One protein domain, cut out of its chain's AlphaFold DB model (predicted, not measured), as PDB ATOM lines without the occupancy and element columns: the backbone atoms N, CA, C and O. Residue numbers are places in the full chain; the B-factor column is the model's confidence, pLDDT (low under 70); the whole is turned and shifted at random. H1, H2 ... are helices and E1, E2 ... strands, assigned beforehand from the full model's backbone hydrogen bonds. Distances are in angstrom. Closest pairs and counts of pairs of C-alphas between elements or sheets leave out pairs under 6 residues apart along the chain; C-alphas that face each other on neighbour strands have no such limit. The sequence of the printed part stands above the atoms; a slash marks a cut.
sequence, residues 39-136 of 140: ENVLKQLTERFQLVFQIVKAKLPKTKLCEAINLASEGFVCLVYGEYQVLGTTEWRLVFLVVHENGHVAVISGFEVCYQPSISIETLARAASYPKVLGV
ATOM      1  N   GLU A  39      45.090 171.672 136.858       39.88
ATOM      2  CA  GLU A  39      45.663 172.857 137.500       39.88
ATOM      3  C   GLU A  39      47.091 173.158 137.034       39.88
ATOM      4  O   GLU A  39      47.389 174.309 136.728       39.88
ATOM      5  N   ASN A  40      47.962 172.151 136.911       43.62
ATOM      6  CA  ASN A  40      49.314 172.341 136.383       43.62
ATOM      7  C   ASN A  40      49.288 172.753 134.908       43.62
ATOM      8  O   ASN A  40      50.052 173.630 134.510       43.62
ATOM      9  N   VAL A  41      48.386 172.173 134.114       45.09
ATOM     10  CA  VAL A  41      48.203 172.551 132.705       45.09
ATOM     11  C   VAL A  41      47.692 173.988 132.598       45.09
ATOM     12  O   VAL A  41      48.259 174.791 131.864       45.09
ATOM     13  N   LEU A  42      46.671 174.357 133.373       38.28
ATOM     14  CA  LEU A  42      46.114 175.711 133.392       38.28
ATOM     15  C   LEU A  42      47.124 176.745 133.898       38.28
ATOM     16  O   LEU A  42      47.205 177.838 133.340       38.28
ATOM     17  N   LYS A  43      47.923 176.404 134.913       45.31
ATOM     18  CA  LYS A  43      48.980 177.271 135.440       45.31
ATOM     19  C   LYS A  43      50.069 177.519 134.395       45.31
ATOM     20  O   LYS A  43      50.371 178.672 134.111       45.31
ATOM     21  N   GLN A  44      50.559 176.464 133.742       47.69
ATOM     22  CA  GLN A  44      51.541 176.581 132.657       47.69
ATOM     23  C   GLN A  44      50.995 177.381 131.466       47.69
ATOM     24  O   GLN A  44      51.708 178.200 130.889       47.69
ATOM     25  N   LEU A  45      49.721 177.189 131.114       44.03
ATOM     26  CA  LEU A  45      49.065 177.967 130.062       44.03
ATOM     27  C   LEU A  45      48.913 179.441 130.448       44.03
ATOM     28  O   LEU A  45      49.118 180.308 129.605       44.03
ATOM     29  N   THR A  46      48.597 179.733 131.710       49.47
ATOM     30  CA  THR A  46      48.448 181.107 132.211       49.47
ATOM     31  C   THR A  46      49.785 181.840 132.198       49.47
ATOM     32  O   THR A  46      49.863 182.944 131.665       49.47
ATOM     33  N   GLU A  47      50.846 181.207 132.700       54.50
ATOM     34  CA  GLU A  47      52.204 181.765 132.713       54.50
ATOM     35  C   GLU A  47      52.705 182.035 131.281       54.50
ATOM     36  O   GLU A  47      53.206 183.119 130.975       54.50
ATOM     37  N   ARG A  48      52.481 181.096 130.352       51.19
ATOM     38  CA  ARG A  48      52.870 181.255 128.938       51.19
ATOM     39  C   ARG A  48      52.041 182.309 128.206       51.19
ATOM     40  O   ARG A  48      52.593 183.089 127.431       51.19
ATOM     41  N   PHE A  49      50.732 182.355 128.446       51.22
ATOM     42  CA  PHE A  49      49.845 183.335 127.819       51.22
ATOM     43  C   PHE A  49      50.160 184.755 128.295       51.22
ATOM     44  O   PHE A  49      50.179 185.682 127.486       51.22
ATOM     45  N   GLN A  50      50.474 184.918 129.582       58.81
ATOM     46  CA  GLN A  50      50.915 186.197 130.129       58.81
ATOM     47  C   GLN A  50      52.221 186.664 129.479       58.81
ATOM     48  O   GLN A  50      52.265 187.791 128.995       58.81
ATOM     49  N   LEU A  51      53.235 185.801 129.350       60.75
ATOM     50  CA  LEU A  51      54.500 186.159 128.691       60.75
ATOM     51  C   LEU A  51      54.301 186.632 127.245       60.75
ATOM     52  O   LEU A  51      54.811 187.682 126.853       60.75
ATOM     53  N   VAL A  52      53.527 185.886 126.453       58.78
ATOM     54  CA  VAL A  52      53.242 186.250 125.056       58.78
ATOM     55  C   VAL A  52      52.475 187.569 124.983       58.78
ATOM     56  O   VAL A  52      52.816 188.429 124.168       58.78
ATOM     57  N   PHE A  53      51.473 187.756 125.842       56.56
ATOM     58  CA  PHE A  53      50.691 188.987 125.895       56.56
ATOM     59  C   PHE A  53      51.559 190.204 126.234       56.56
ATOM     60  O   PHE A  53      51.474 191.217 125.538       56.56
ATOM     61  N   GLN A  54      52.437 190.094 127.235       62.34
ATOM     62  CA  GLN A  54      53.323 191.195 127.610       62.34
ATOM     63  C   GLN A  54      54.328 191.536 126.509       62.34
ATOM     64  O   GLN A  54      54.513 192.708 126.186       62.34
ATOM     65  N   ILE A  55      54.903 190.531 125.840       63.47
ATOM     66  CA  ILE A  55      55.790 190.758 124.688       63.47
ATOM     67  C   ILE A  55      55.036 191.454 123.547       63.47
ATOM     68  O   ILE A  55      55.575 192.348 122.897       63.47
ATOM     69  N   VAL A  56      53.789 191.058 123.277       57.91
ATOM     70  CA  VAL A  56      52.960 191.694 122.241       57.91
ATOM     71  C   VAL A  56      52.628 193.140 122.609       57.91
ATOM     72  O   VAL A  56      52.694 194.007 121.740       57.91
ATOM     73  N   LYS A  57      52.315 193.408 123.878       61.06
ATOM     74  CA  LYS A  57      52.003 194.748 124.387       61.06
ATOM     75  C   LYS A  57      53.215 195.682 124.359       61.06
ATOM     76  O   LYS A  57      53.059 196.863 124.064       61.06
ATOM     77  N   ALA A  58      54.409 195.156 124.614       62.25
ATOM     78  CA  ALA A  58      55.643 195.933 124.615       62.25
ATOM     79  C   ALA A  58      56.070 196.388 123.200       62.25
ATOM     80  O   ALA A  58      56.842 197.343 123.050       62.25
ATOM     81  N   LYS A  59      55.562 195.736 122.143       62.62
ATOM     82  CA  LYS A  59      55.887 196.057 120.747       62.62
ATOM     83  C   LYS A  59      55.164 197.308 120.247       62.62
ATOM     84  O   LYS A  59      53.949 197.454 120.375       62.62
ATOM     85  N   LEU A  60      55.895 198.157 119.531       56.28
ATOM     86  CA  LEU A  60      55.350 199.301 118.813       56.28
ATOM     87  C   LEU A  60      54.423 198.830 117.672       56.28
ATOM     88  O   LEU A  60      54.839 198.027 116.828       56.28
ATOM     89  N   PRO A  61      53.180 199.343 117.559       56.91
ATOM     90  CA  PRO A  61      52.187 198.812 116.620       56.91
ATOM     91  C   PRO A  61      52.601 198.825 115.144       56.91
ATOM     92  O   PRO A  61      52.193 197.923 114.406       56.91
ATOM     93  N   LYS A  62      53.388 199.830 114.728       60.50
ATOM     94  CA  LYS A  62      53.783 200.070 113.328       60.50
ATOM     95  C   LYS A  62      55.020 199.284 112.905       60.50
ATOM     96  O   LYS A  62      55.035 198.728 111.818       60.50
ATOM     97  N   THR A  63      56.042 199.250 113.753       57.62
ATOM     98  CA  THR A  63      57.336 198.630 113.435       57.62
ATOM     99  C   THR A  63      57.427 197.195 113.939       57.62
ATOM    100  O   THR A  63      58.270 196.446 113.469       57.62
ATOM    101  N   LYS A  64      56.567 196.806 114.892       57.56
ATOM    102  CA  LYS A  64      56.653 195.543 115.645       57.56
ATOM    103  C   LYS A  64      57.978 195.364 116.409       57.56
ATOM    104  O   LYS A  64      58.214 194.279 116.942       57.56
ATOM    105  N   LEU A  65      58.774 196.432 116.504       56.53
ATOM    106  CA  LEU A  65      59.974 196.549 117.327       56.53
ATOM    107  C   LEU A  65      59.596 196.805 118.777       56.53
ATOM    108  O   LEU A  65      58.486 197.260 119.065       56.53
ATOM    109  N   CYS A  66      60.523 196.534 119.684       60.94
ATOM    110  CA  CYS A  66      60.317 196.750 121.101       60.94
ATOM    111  C   CYS A  66      61.513 197.497 121.688       60.94
ATOM    112  O   CYS A  66      62.633 197.000 121.641       60.94
ATOM    113  N   GLU A  67      61.265 198.691 122.223       61.81
ATOM    114  CA  GLU A  67      62.273 199.435 122.982       61.81
ATOM    115  C   GLU A  67      62.568 198.681 124.285       61.81
ATOM    116  O   GLU A  67      61.639 198.148 124.909       61.81
ATOM    117  N   ALA A  68      63.829 198.650 124.733       59.16
ATOM    118  CA  ALA A  68      64.206 197.920 125.947       59.16
ATOM    119  C   ALA A  68      63.379 198.345 127.160       59.16
ATOM    120  O   ALA A  68      63.059 197.524 128.020       59.16
ATOM    121  N   ILE A  69      63.001 199.624 127.217       57.78
ATOM    122  CA  ILE A  69      62.204 200.182 128.307       57.78
ATOM    123  C   ILE A  69      60.818 199.534 128.414       57.78
ATOM    124  O   ILE A  69      60.336 199.323 129.526       57.78
ATOM    125  N   ASN A  70      60.208 199.143 127.293       65.75
ATOM    126  CA  ASN A  70      58.902 198.489 127.305       65.75
ATOM    127  C   ASN A  70      59.030 197.051 127.823       65.75
ATOM    128  O   ASN A  70      58.233 196.638 128.662       65.75
ATOM    129  N   LEU A  71      60.070 196.315 127.416       67.88
ATOM    130  CA  LEU A  71      60.361 194.980 127.962       67.88
ATOM    131  C   LEU A  71      60.689 195.038 129.456       67.88
ATOM    132  O   LEU A  71      60.143 194.258 130.235       67.88
ATOM    133  N   ALA A  72      61.521 195.992 129.868       66.38
ATOM    134  CA  ALA A  72      61.860 196.196 131.271       66.38
ATOM    135  C   ALA A  72      60.621 196.543 132.115       66.38
ATOM    136  O   ALA A  72      60.501 196.068 133.244       66.38
ATOM    137  N   SER A  73      59.676 197.319 131.568       68.94
ATOM    138  CA  SER A  73      58.417 197.655 132.253       68.94
ATOM    139  C   SER A  73      57.507 196.447 132.490       68.94
ATOM    140  O   SER A  73      56.756 196.431 133.462       68.94
ATOM    141  N   GLU A  74      57.624 195.419 131.649       75.12
ATOM    142  CA  GLU A  74      56.919 194.142 131.792       75.12
ATOM    143  C   GLU A  74      57.739 193.099 132.575       75.12
ATOM    144  O   GLU A  74      57.366 191.930 132.650       75.12
ATOM    145  N   GLY A  75      58.863 193.512 133.170       73.81
ATOM    146  CA  GLY A  75      59.692 192.667 134.024       73.81
ATOM    147  C   GLY A  75      60.680 191.774 133.276       73.81
ATOM    148  O   GLY A  75      61.241 190.869 133.886       73.81
ATOM    149  N   PHE A  76      60.939 191.993 131.987       81.81
ATOM    150  CA  PHE A  76      61.994 191.257 131.286       81.81
ATOM    151  C   PHE A  76      63.387 191.782 131.651       81.81
ATOM    152  O   PHE A  76      63.588 192.980 131.866       81.81
ATOM    153  N   VAL A  77      64.363 190.874 131.694       80.94
ATOM    154  CA  VAL A  77      65.773 191.146 132.016       80.94
ATOM    155  C   VAL A  77      66.708 190.331 131.121       80.94
ATOM    156  O   VAL A  77      66.330 189.282 130.597       80.94
ATOM    157  N   CYS A  78      67.945 190.803 130.962       86.06
ATOM    158  CA  CYS A  78      69.017 190.030 130.340       86.06
ATOM    159  C   CYS A  78      69.819 189.302 131.423       86.06
ATOM    160  O   CYS A  78      70.281 189.915 132.391       86.06
ATOM    161  N   LEU A  79      69.988 187.993 131.258       85.25
ATOM    162  CA  LEU A  79      70.776 187.145 132.142       85.25
ATOM    163  C   LEU A  79      72.038 186.702 131.421       85.25
ATOM    164  O   LEU A  79      71.972 186.096 130.355       85.25
ATOM    165  N   VAL A  80      73.190 186.990 132.019       89.38
ATOM    166  CA  VAL A  80      74.490 186.660 131.430       89.38
ATOM    167  C   VAL A  80      75.112 185.479 132.167       89.38
ATOM    168  O   VAL A  80      75.517 185.616 133.325       89.38
ATOM    169  N   TYR A  81      75.204 184.342 131.477       90.25
ATOM    170  CA  TYR A  81      75.859 183.108 131.922       90.25
ATOM    171  C   TYR A  81      77.131 182.880 131.104       90.25
ATOM    172  O   TYR A  81      77.090 182.298 130.023       90.25
ATOM    173  N   GLY A  82      78.274 183.348 131.607       90.62
ATOM    174  CA  GLY A  82      79.528 183.285 130.854       90.62
ATOM    175  C   GLY A  82      79.413 184.058 129.537       90.62
ATOM    176  O   GLY A  82      79.259 185.277 129.553       90.62
ATOM    177  N   GLU A  83      79.478 183.345 128.414       89.50
ATOM    178  CA  GLU A  83      79.327 183.901 127.061       89.50
ATOM    179  C   GLU A  83      77.869 184.014 126.584       89.50
ATOM    180  O   GLU A  83      77.596 184.681 125.586       89.50
ATOM    181  N   TYR A  84      76.918 183.402 127.295       90.25
ATOM    182  CA  TYR A  84      75.515 183.375 126.892       90.25
ATOM    183  C   TYR A  84      74.745 184.559 127.467       90.25
ATOM    184  O   TYR A  84      74.714 184.762 128.682       90.25
ATOM    185  N   GLN A  85      74.064 185.297 126.594       88.69
ATOM    186  CA  GLN A  85      73.052 186.279 126.976       88.69
ATOM    187  C   GLN A  85      71.683 185.658 126.732       88.69
ATOM    188  O   GLN A  85      71.386 185.235 125.618       88.69
ATOM    189  N   VAL A  86      70.857 185.560 127.766       87.12
ATOM    190  CA  VAL A  86      69.547 184.906 127.676       87.12
ATOM    191  C   VAL A  86      68.457 185.779 128.270       87.12
ATOM    192  O   VAL A  86      68.698 186.580 129.175       87.12
ATOM    193  N   LEU A  87      67.248 185.635 127.740       85.25
ATOM    194  CA  LEU A  87      66.089 186.371 128.212       85.25
ATOM    195  C   LEU A  87      65.560 185.727 129.496       85.25
ATOM    196  O   LEU A  87      65.359 184.512 129.575       85.25
ATOM    197  N   GLY A  88      65.306 186.562 130.492       84.38
ATOM    198  CA  GLY A  88      64.625 186.177 131.715       84.38
ATOM    199  C   GLY A  88      63.484 187.123 132.049       84.38
ATOM    200  O   GLY A  88      63.361 188.202 131.466       84.38
ATOM    201  N   THR A  89      62.674 186.729 133.020       82.50
ATOM    202  CA  THR A  89      61.739 187.615 133.712       82.50
ATOM    203  C   THR A  89      62.168 187.805 135.155       82.50
ATOM    204  O   THR A  89      62.854 186.960 135.734       82.50
ATOM    205  N   THR A  90      61.776 188.925 135.746       77.00
ATOM    206  CA  THR A  90      61.903 189.164 137.173       77.00
ATOM    207  C   THR A  90      60.544 189.420 137.799       77.00
ATOM    208  O   THR A  90      59.767 190.253 137.340       77.00
ATOM    209  N   GLU A  91      60.279 188.708 138.887       76.06
ATOM    210  CA  GLU A  91      59.114 188.911 139.737       76.06
ATOM    211  C   GLU A  91      59.586 188.896 141.183       76.06
ATOM    212  O   GLU A  91      60.300 187.987 141.603       76.06
ATOM    213  N   TRP A  92      59.223 189.916 141.963       75.75
ATOM    214  CA  TRP A  92      59.556 189.980 143.393       75.75
ATOM    215  C   TRP A  92      61.054 189.800 143.708       75.75
ATOM    216  O   TRP A  92      61.413 189.203 144.721       75.75
ATOM    217  N   ARG A  93      61.939 190.332 142.850       73.75
ATOM    218  CA  ARG A  93      63.412 190.157 142.886       73.75
ATOM    219  C   ARG A  93      63.913 188.732 142.632       73.75
ATOM    220  O   ARG A  93      65.122 188.515 142.645       73.75
ATOM    221  N   LEU A  94      63.021 187.784 142.380       73.25
ATOM    222  CA  LEU A  94      63.379 186.495 141.811       73.25
ATOM    223  C   LEU A  94      63.516 186.648 140.302       73.25
ATOM    224  O   LEU A  94      62.918 187.537 139.695       73.25
ATOM    225  N   VAL A  95      64.355 185.807 139.716       79.44
ATOM    226  CA  VAL A  95      64.673 185.838 138.295       79.44
ATOM    227  C   VAL A  95      64.449 184.450 137.725       79.44
ATOM    228  O   VAL A  95      64.939 183.465 138.280       79.44
ATOM    229  N   PHE A  96      63.736 184.386 136.608       81.25
ATOM    230  CA  PHE A  96      63.368 183.149 135.938       81.25
ATOM    231  C   PHE A  96      63.832 183.190 134.486       81.25
ATOM    232  O   PHE A  96      63.746 184.221 133.825       81.25
ATOM    233  N   LEU A  97      64.348 182.067 133.989       81.69
ATOM    234  CA  LEU A  97      64.697 181.929 132.578       81.69
ATOM    235  C   LEU A  97      63.426 181.828 131.736       81.69
ATOM    236  O   LEU A  97      62.484 181.129 132.109       81.69
ATOM    237  N   VAL A  98      63.435 182.453 130.561       80.00
ATOM    238  CA  VAL A  98      62.435 182.161 129.535       80.00
ATOM    239  C   VAL A  98      62.876 180.893 128.807       80.00
ATOM    240  O   VAL A  98      63.857 180.889 128.059       80.00
ATOM    241  N   VAL A  99      62.164 179.796 129.060       74.38
ATOM    242  CA  VAL A  99      62.493 178.457 128.557       74.38
ATOM    243  C   VAL A  99      61.314 177.902 127.764       74.38
ATOM    244  O   VAL A  99      60.156 178.034 128.164       74.38
ATOM    245  N   HIS A 100      61.611 177.279 126.629       74.88
ATOM    246  CA  HIS A 100      60.641 176.561 125.815       74.88
ATOM    247  C   HIS A 100      60.272 175.211 126.450       74.88
ATOM    248  O   HIS A 100      60.985 174.683 127.301       74.88
ATOM    249  N   GLU A 101      59.169 174.601 126.018       66.44
ATOM    250  CA  GLU A 101      58.644 173.357 126.610       66.44
ATOM    251  C   GLU A 101      59.610 172.164 126.509       66.44
ATOM    252  O   GLU A 101      59.557 171.246 127.318       66.44
ATOM    253  N   ASN A 102      60.515 172.197 125.531       65.12
ATOM    254  CA  ASN A 102      61.568 171.199 125.324       65.12
ATOM    255  C   ASN A 102      62.867 171.510 126.092       65.12
ATOM    256  O   ASN A 102      63.873 170.843 125.867       65.12
ATOM    257  N   GLY A 103      62.869 172.514 126.971       71.19
ATOM    258  CA  GLY A 103      64.026 172.882 127.788       71.19
ATOM    259  C   GLY A 103      65.027 173.823 127.109       71.19
ATOM    260  O   GLY A 103      66.043 174.160 127.717       71.19
ATOM    261  N   HIS A 104      64.759 174.272 125.877       78.12
ATOM    262  CA  HIS A 104      65.626 175.226 125.182       78.12
ATOM    263  C   HIS A 104      65.456 176.635 125.743       78.12
ATOM    264  O   HIS A 104      64.335 177.094 125.969       78.12
ATOM    265  N   VAL A 105      66.562 177.348 125.919       79.06
ATOM    266  CA  VAL A 105      66.540 178.696 126.493       79.06
ATOM    267  C   VAL A 105      66.417 179.756 125.400       79.06
ATOM    268  O   VAL A 105      66.985 179.619 124.313       79.06
ATOM    269  N   ALA A 106      65.666 180.822 125.685       79.56
ATOM    270  CA  ALA A 106      65.588 182.007 124.841       79.56
ATOM    271  C   ALA A 106      66.896 182.809 124.924       79.56
ATOM    272  O   ALA A 106      67.193 183.436 125.940       79.56
ATOM    273  N   VAL A 107      67.680 182.794 123.854       81.88
ATOM    274  CA  VAL A 107      69.000 183.429 123.767       81.88
ATOM    275  C   VAL A 107      68.873 184.765 123.054       81.88
ATOM    276  O   VAL A 107      68.204 184.855 122.024       81.88
ATOM    277  N   ILE A 108      69.524 185.785 123.606       79.88
ATOM    278  CA  ILE A 108      69.624 187.129 123.044       79.88
ATOM    279  C   ILE A 108      70.882 187.180 122.173       79.88
ATOM    280  O   ILE A 108      71.989 186.939 122.654       79.88
ATOM    281  N   SER A 109      70.718 187.505 120.894       73.56
ATOM    282  CA  SER A 109      71.817 187.649 119.939       73.56
ATOM    283  C   SER A 109      71.633 188.932 119.137       73.56
ATOM    284  O   SER A 109      70.801 189.001 118.234       73.56
ATOM    285  N   GLY A 110      72.408 189.963 119.477       69.75
ATOM    286  CA  GLY A 110      72.207 191.302 118.925       69.75
ATOM    287  C   GLY A 110      70.823 191.830 119.298       69.75
ATOM    288  O   GLY A 110      70.541 192.029 120.477       69.75
ATOM    289  N   PHE A 111      69.969 192.012 118.292       66.12
ATOM    290  CA  PHE A 111      68.608 192.544 118.428       66.12
ATOM    291  C   PHE A 111      67.520 191.460 118.363       66.12
ATOM    292  O   PHE A 111      66.328 191.764 118.308       66.12
ATOM    293  N   GLU A 112      67.912 190.186 118.376       64.06
ATOM    294  CA  GLU A 112      66.996 189.054 118.258       64.06
ATOM    295  C   GLU A 112      66.973 188.201 119.527       64.06
ATOM    296  O   GLU A 112      67.974 188.068 120.233       64.06
ATOM    297  N   VAL A 113      65.815 187.587 119.787       70.50
ATOM    298  CA  VAL A 113      65.643 186.582 120.838       70.50
ATOM    299  C   VAL A 113      65.055 185.319 120.229       70.50
ATOM    300  O   VAL A 113      63.943 185.351 119.700       70.50
ATOM    301  N   CYS A 114      65.784 184.208 120.339       71.25
ATOM    302  CA  CYS A 114      65.418 182.929 119.732       71.25
ATOM    303  C   CYS A 114      65.691 181.770 120.694       71.25
ATOM    304  O   CYS A 114      66.685 181.777 121.419       71.25
ATOM    305  N   TYR A 115      64.850 180.736 120.672       75.81
ATOM    306  CA  TYR A 115      65.144 179.495 121.391       75.81
ATOM    307  C   TYR A 115      66.232 178.715 120.652       75.81
ATOM    308  O   TYR A 115      66.023 178.313 119.508       75.81
ATOM    309  N   GLN A 116      67.377 178.481 121.295       72.56
ATOM    310  CA  GLN A 116      68.464 177.708 120.689       72.56
ATOM    311  C   GLN A 116      68.471 176.265 121.209       72.56
ATOM    312  O   GLN A 116      68.680 176.063 122.405       72.56
ATOM    313  N   PRO A 117      68.307 175.247 120.338       76.00
ATOM    314  CA  PRO A 117      68.310 173.842 120.754       76.00
ATOM    315  C   PRO A 117      69.600 173.357 121.413       76.00
ATOM    316  O   PRO A 117      69.591 172.404 122.183       76.00
ATOM    317  N   SER A 118      70.723 174.007 121.112       80.75
ATOM    318  CA  SER A 118      72.029 173.701 121.696       80.75
ATOM    319  C   SER A 118      72.217 174.259 123.111       80.75
ATOM    320  O   SER A 118      73.191 173.901 123.776       80.75
ATOM    321  N   ILE A 119      71.324 175.139 123.578       80.62
ATOM    322  CA  ILE A 119      71.465 175.843 124.854       80.62
ATOM    323  C   ILE A 119      70.315 175.452 125.781       80.62
ATOM    324  O   ILE A 119      69.179 175.909 125.636       80.62
ATOM    325  N   SER A 120      70.644 174.615 126.763       85.62
ATOM    326  CA  SER A 120      69.753 174.205 127.843       85.62
ATOM    327  C   SER A 120      70.153 174.852 129.171       85.62
ATOM    328  O   SER A 120      71.207 175.485 129.291       85.62
ATOM    329  N   ILE A 121      69.328 174.654 130.199       84.88
ATOM    330  CA  ILE A 121      69.632 175.085 131.570       84.88
ATOM    331  C   ILE A 121      70.953 174.467 132.052       84.88
ATOM    332  O   ILE A 121      71.759 175.150 132.681       84.88
ATOM    333  N   GLU A 122      71.223 173.202 131.719       87.88
ATOM    334  CA  GLU A 122      72.472 172.521 132.076       87.88
ATOM    335  C   GLU A 122      73.687 173.161 131.398       87.88
ATOM    336  O   GLU A 122      74.738 173.295 132.031       87.88
ATOM    337  N   THR A 123      73.556 173.583 130.136       89.62
ATOM    338  CA  THR A 123      74.610 174.331 129.434       89.62
ATOM    339  C   THR A 123      74.920 175.639 130.164       89.62
ATOM    340  O   THR A 123      76.087 175.934 130.427       89.62
ATOM    341  N   LEU A 124      73.890 176.388 130.571       88.69
ATOM    342  CA  LEU A 124      74.060 177.642 131.313       88.69
ATOM    343  C   LEU A 124      74.694 177.425 132.693       88.69
ATOM    344  O   LEU A 124      75.609 178.157 133.068       88.69
ATOM    345  N   ALA A 125      74.259 176.393 133.419       88.19
ATOM    346  CA  ALA A 125      74.786 176.057 134.742       88.19
ATOM    347  C   ALA A 125      76.268 175.643 134.706       88.19
ATOM    348  O   ALA A 125      77.002 175.880 135.665       88.19
ATOM    349  N   ARG A 126      76.729 175.047 133.596       91.31
ATOM    350  CA  ARG A 126      78.158 174.765 133.370       91.31
ATOM    351  C   ARG A 126      78.960 176.026 133.061       91.31
ATOM    352  O   ARG A 126      80.128 176.090 133.428       91.31
ATOM    353  N   ALA A 127      78.351 177.002 132.388       90.38
ATOM    354  CA  ALA A 127      79.008 178.258 132.045       90.38
ATOM    355  C   ALA A 127      79.174 179.179 133.263       90.38
ATOM    356  O   ALA A 127      80.221 179.806 133.426       90.38
ATOM    357  N   ALA A 128      78.160 179.263 134.128       87.69
ATOM    358  CA  ALA A 128      78.222 180.041 135.360       87.69
ATOM    359  C   ALA A 128      77.279 179.487 136.439       87.69
ATOM    360  O   ALA A 128      76.142 179.116 136.163       87.69
ATOM    361  N   SER A 129      77.726 179.531 137.698       82.69
ATOM    362  CA  SER A 129      76.921 179.136 138.863       82.69
ATOM    363  C   SER A 129      75.769 180.098 139.173       82.69
ATOM    364  O   SER A 129      74.815 179.716 139.843       82.69
ATOM    365  N   TYR A 130      75.869 181.352 138.728       81.81
ATOM    366  CA  TYR A 130      74.812 182.356 138.836       81.81
ATOM    367  C   TYR A 130      74.929 183.370 137.688       81.81
ATOM    368  O   TYR A 130      76.051 183.721 137.301       81.81
ATOM    369  N   PRO A 131      73.805 183.867 137.144       87.19
ATOM    370  CA  PRO A 131      73.845 184.890 136.113       87.19
ATOM    371  C   PRO A 131      74.172 186.263 136.688       87.19
ATOM    372  O   PRO A 131      73.786 186.600 137.810       87.19
ATOM    373  N   LYS A 132      74.784 187.115 135.865       87.06
ATOM    374  CA  LYS A 132      74.666 188.565 136.065       87.06
ATOM    375  C   LYS A 132      73.325 189.022 135.499       87.06
ATOM    376  O   LYS A 132      72.987 188.661 134.375       87.06
ATOM    377  N   VAL A 133      72.587 189.814 136.269       83.81
ATOM    378  CA  VAL A 133      71.298 190.375 135.854       83.81
ATOM    379  C   VAL A 133      71.529 191.788 135.337       83.81
ATOM    380  O   VAL A 133      72.044 192.637 136.064       83.81
ATOM    381  N   LEU A 134      71.168 192.023 134.080       80.00
ATOM    382  CA  LEU A 134      71.292 193.302 133.390       80.00
ATOM    383  C   LEU A 134      69.917 193.756 132.876       80.00
ATOM    384  O   LEU A 134      68.984 192.960 132.754       80.00
ATOM    385  N   GLY A 135      69.806 195.042 132.532       69.75
ATOM    386  CA  GLY A 135      68.686 195.518 131.720       69.75
ATOM    387  C   GLY A 135      68.672 194.810 130.362       69.75
ATOM    388  O   GLY A 135      69.727 194.433 129.850       69.75
ATOM    389  N   VAL A 136      67.483 194.596 129.795       67.06
ATOM    390  CA  VAL A 136      67.364 194.049 128.435       67.06
ATOM    391  C   VAL A 136      68.023 195.040 127.467       67.06
ATOM    392  O   VAL A 136      67.762 196.235 127.594       67.06
TER     393      VAL A 136
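AT A GLANCE: This is residues 39 to 136 of the 140 residues of an uncharacterized protein of Thraustotheca clavata (UniProt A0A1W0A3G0). A curled sheet of four strands, E3, E2, E1 and E6, and the hairpin E4 and E5 make a small sandwich, two sheets face to face with their strands crossed. The long helix H1 lies to one side, touching H2 with residues 54 to 58 alone; H2 grazes the larger sheet and H3 is on it. The printed part has 98 residues, with named elements in the order H1 H2 E1 E2 E3 E4 E5 H3 E6; both sheets are antiparallel, the class mixed. It is compact, with a radius of gyration of the C-alphas of 13.5 A and spans of 39 by 36 by 27 A.

HOW THE PARTS SIT: E1, residues 76 to 81, E2, residues 84 to 91, and E3, residues 94 to 97, form a meander, each strand the antiparallel neighbour of the one before. N 79 and O 86 are 2.8 A apart, N 89 and O 96 also 2.8 A. E6, residues 132 to 134, is E1's other neighbour, with N 80 and O 132 at 2.9 A. E4, residues 104 to 109, pairs with E5, residues 112 to 120, N 107 and O 114 being 2.8 A apart; E5 bends by 90 degrees at residue 117. The closest C-alphas of E2 and E4 are those of Val 86 and Val 107, 4.2 A. H3, residues 121 to 127, has a height over the larger sheet of 7.9 A. H1, residues 39 to 58, touches H2, residues 68 to 73, at Ala 58 and Asn 70, whose C-alphas are 4.9 A apart, at a steep tilt of 46 degrees. In the three helices every O i to N i+4 pair is within hydrogen-bond range.

IN THESE COORDINATES: H1 begins at C-alpha 39 (45.663, 172.857, 137.500) and is 28.3 A long. E2 measures 21.6 A, E5 17.9 A and E1 16.1 A. E6 ends at C-alpha 134 (71.292, 193.302, 133.390).

THE WHOLE: The C-alphas farthest apart, Lys 62 and Arg 126, are 40.4 A apart. The printed part has no cut and no long link. The pLDDT is under 70 at residues 39 to 73, 101 to 102, 110 to 112 and 135 to 136.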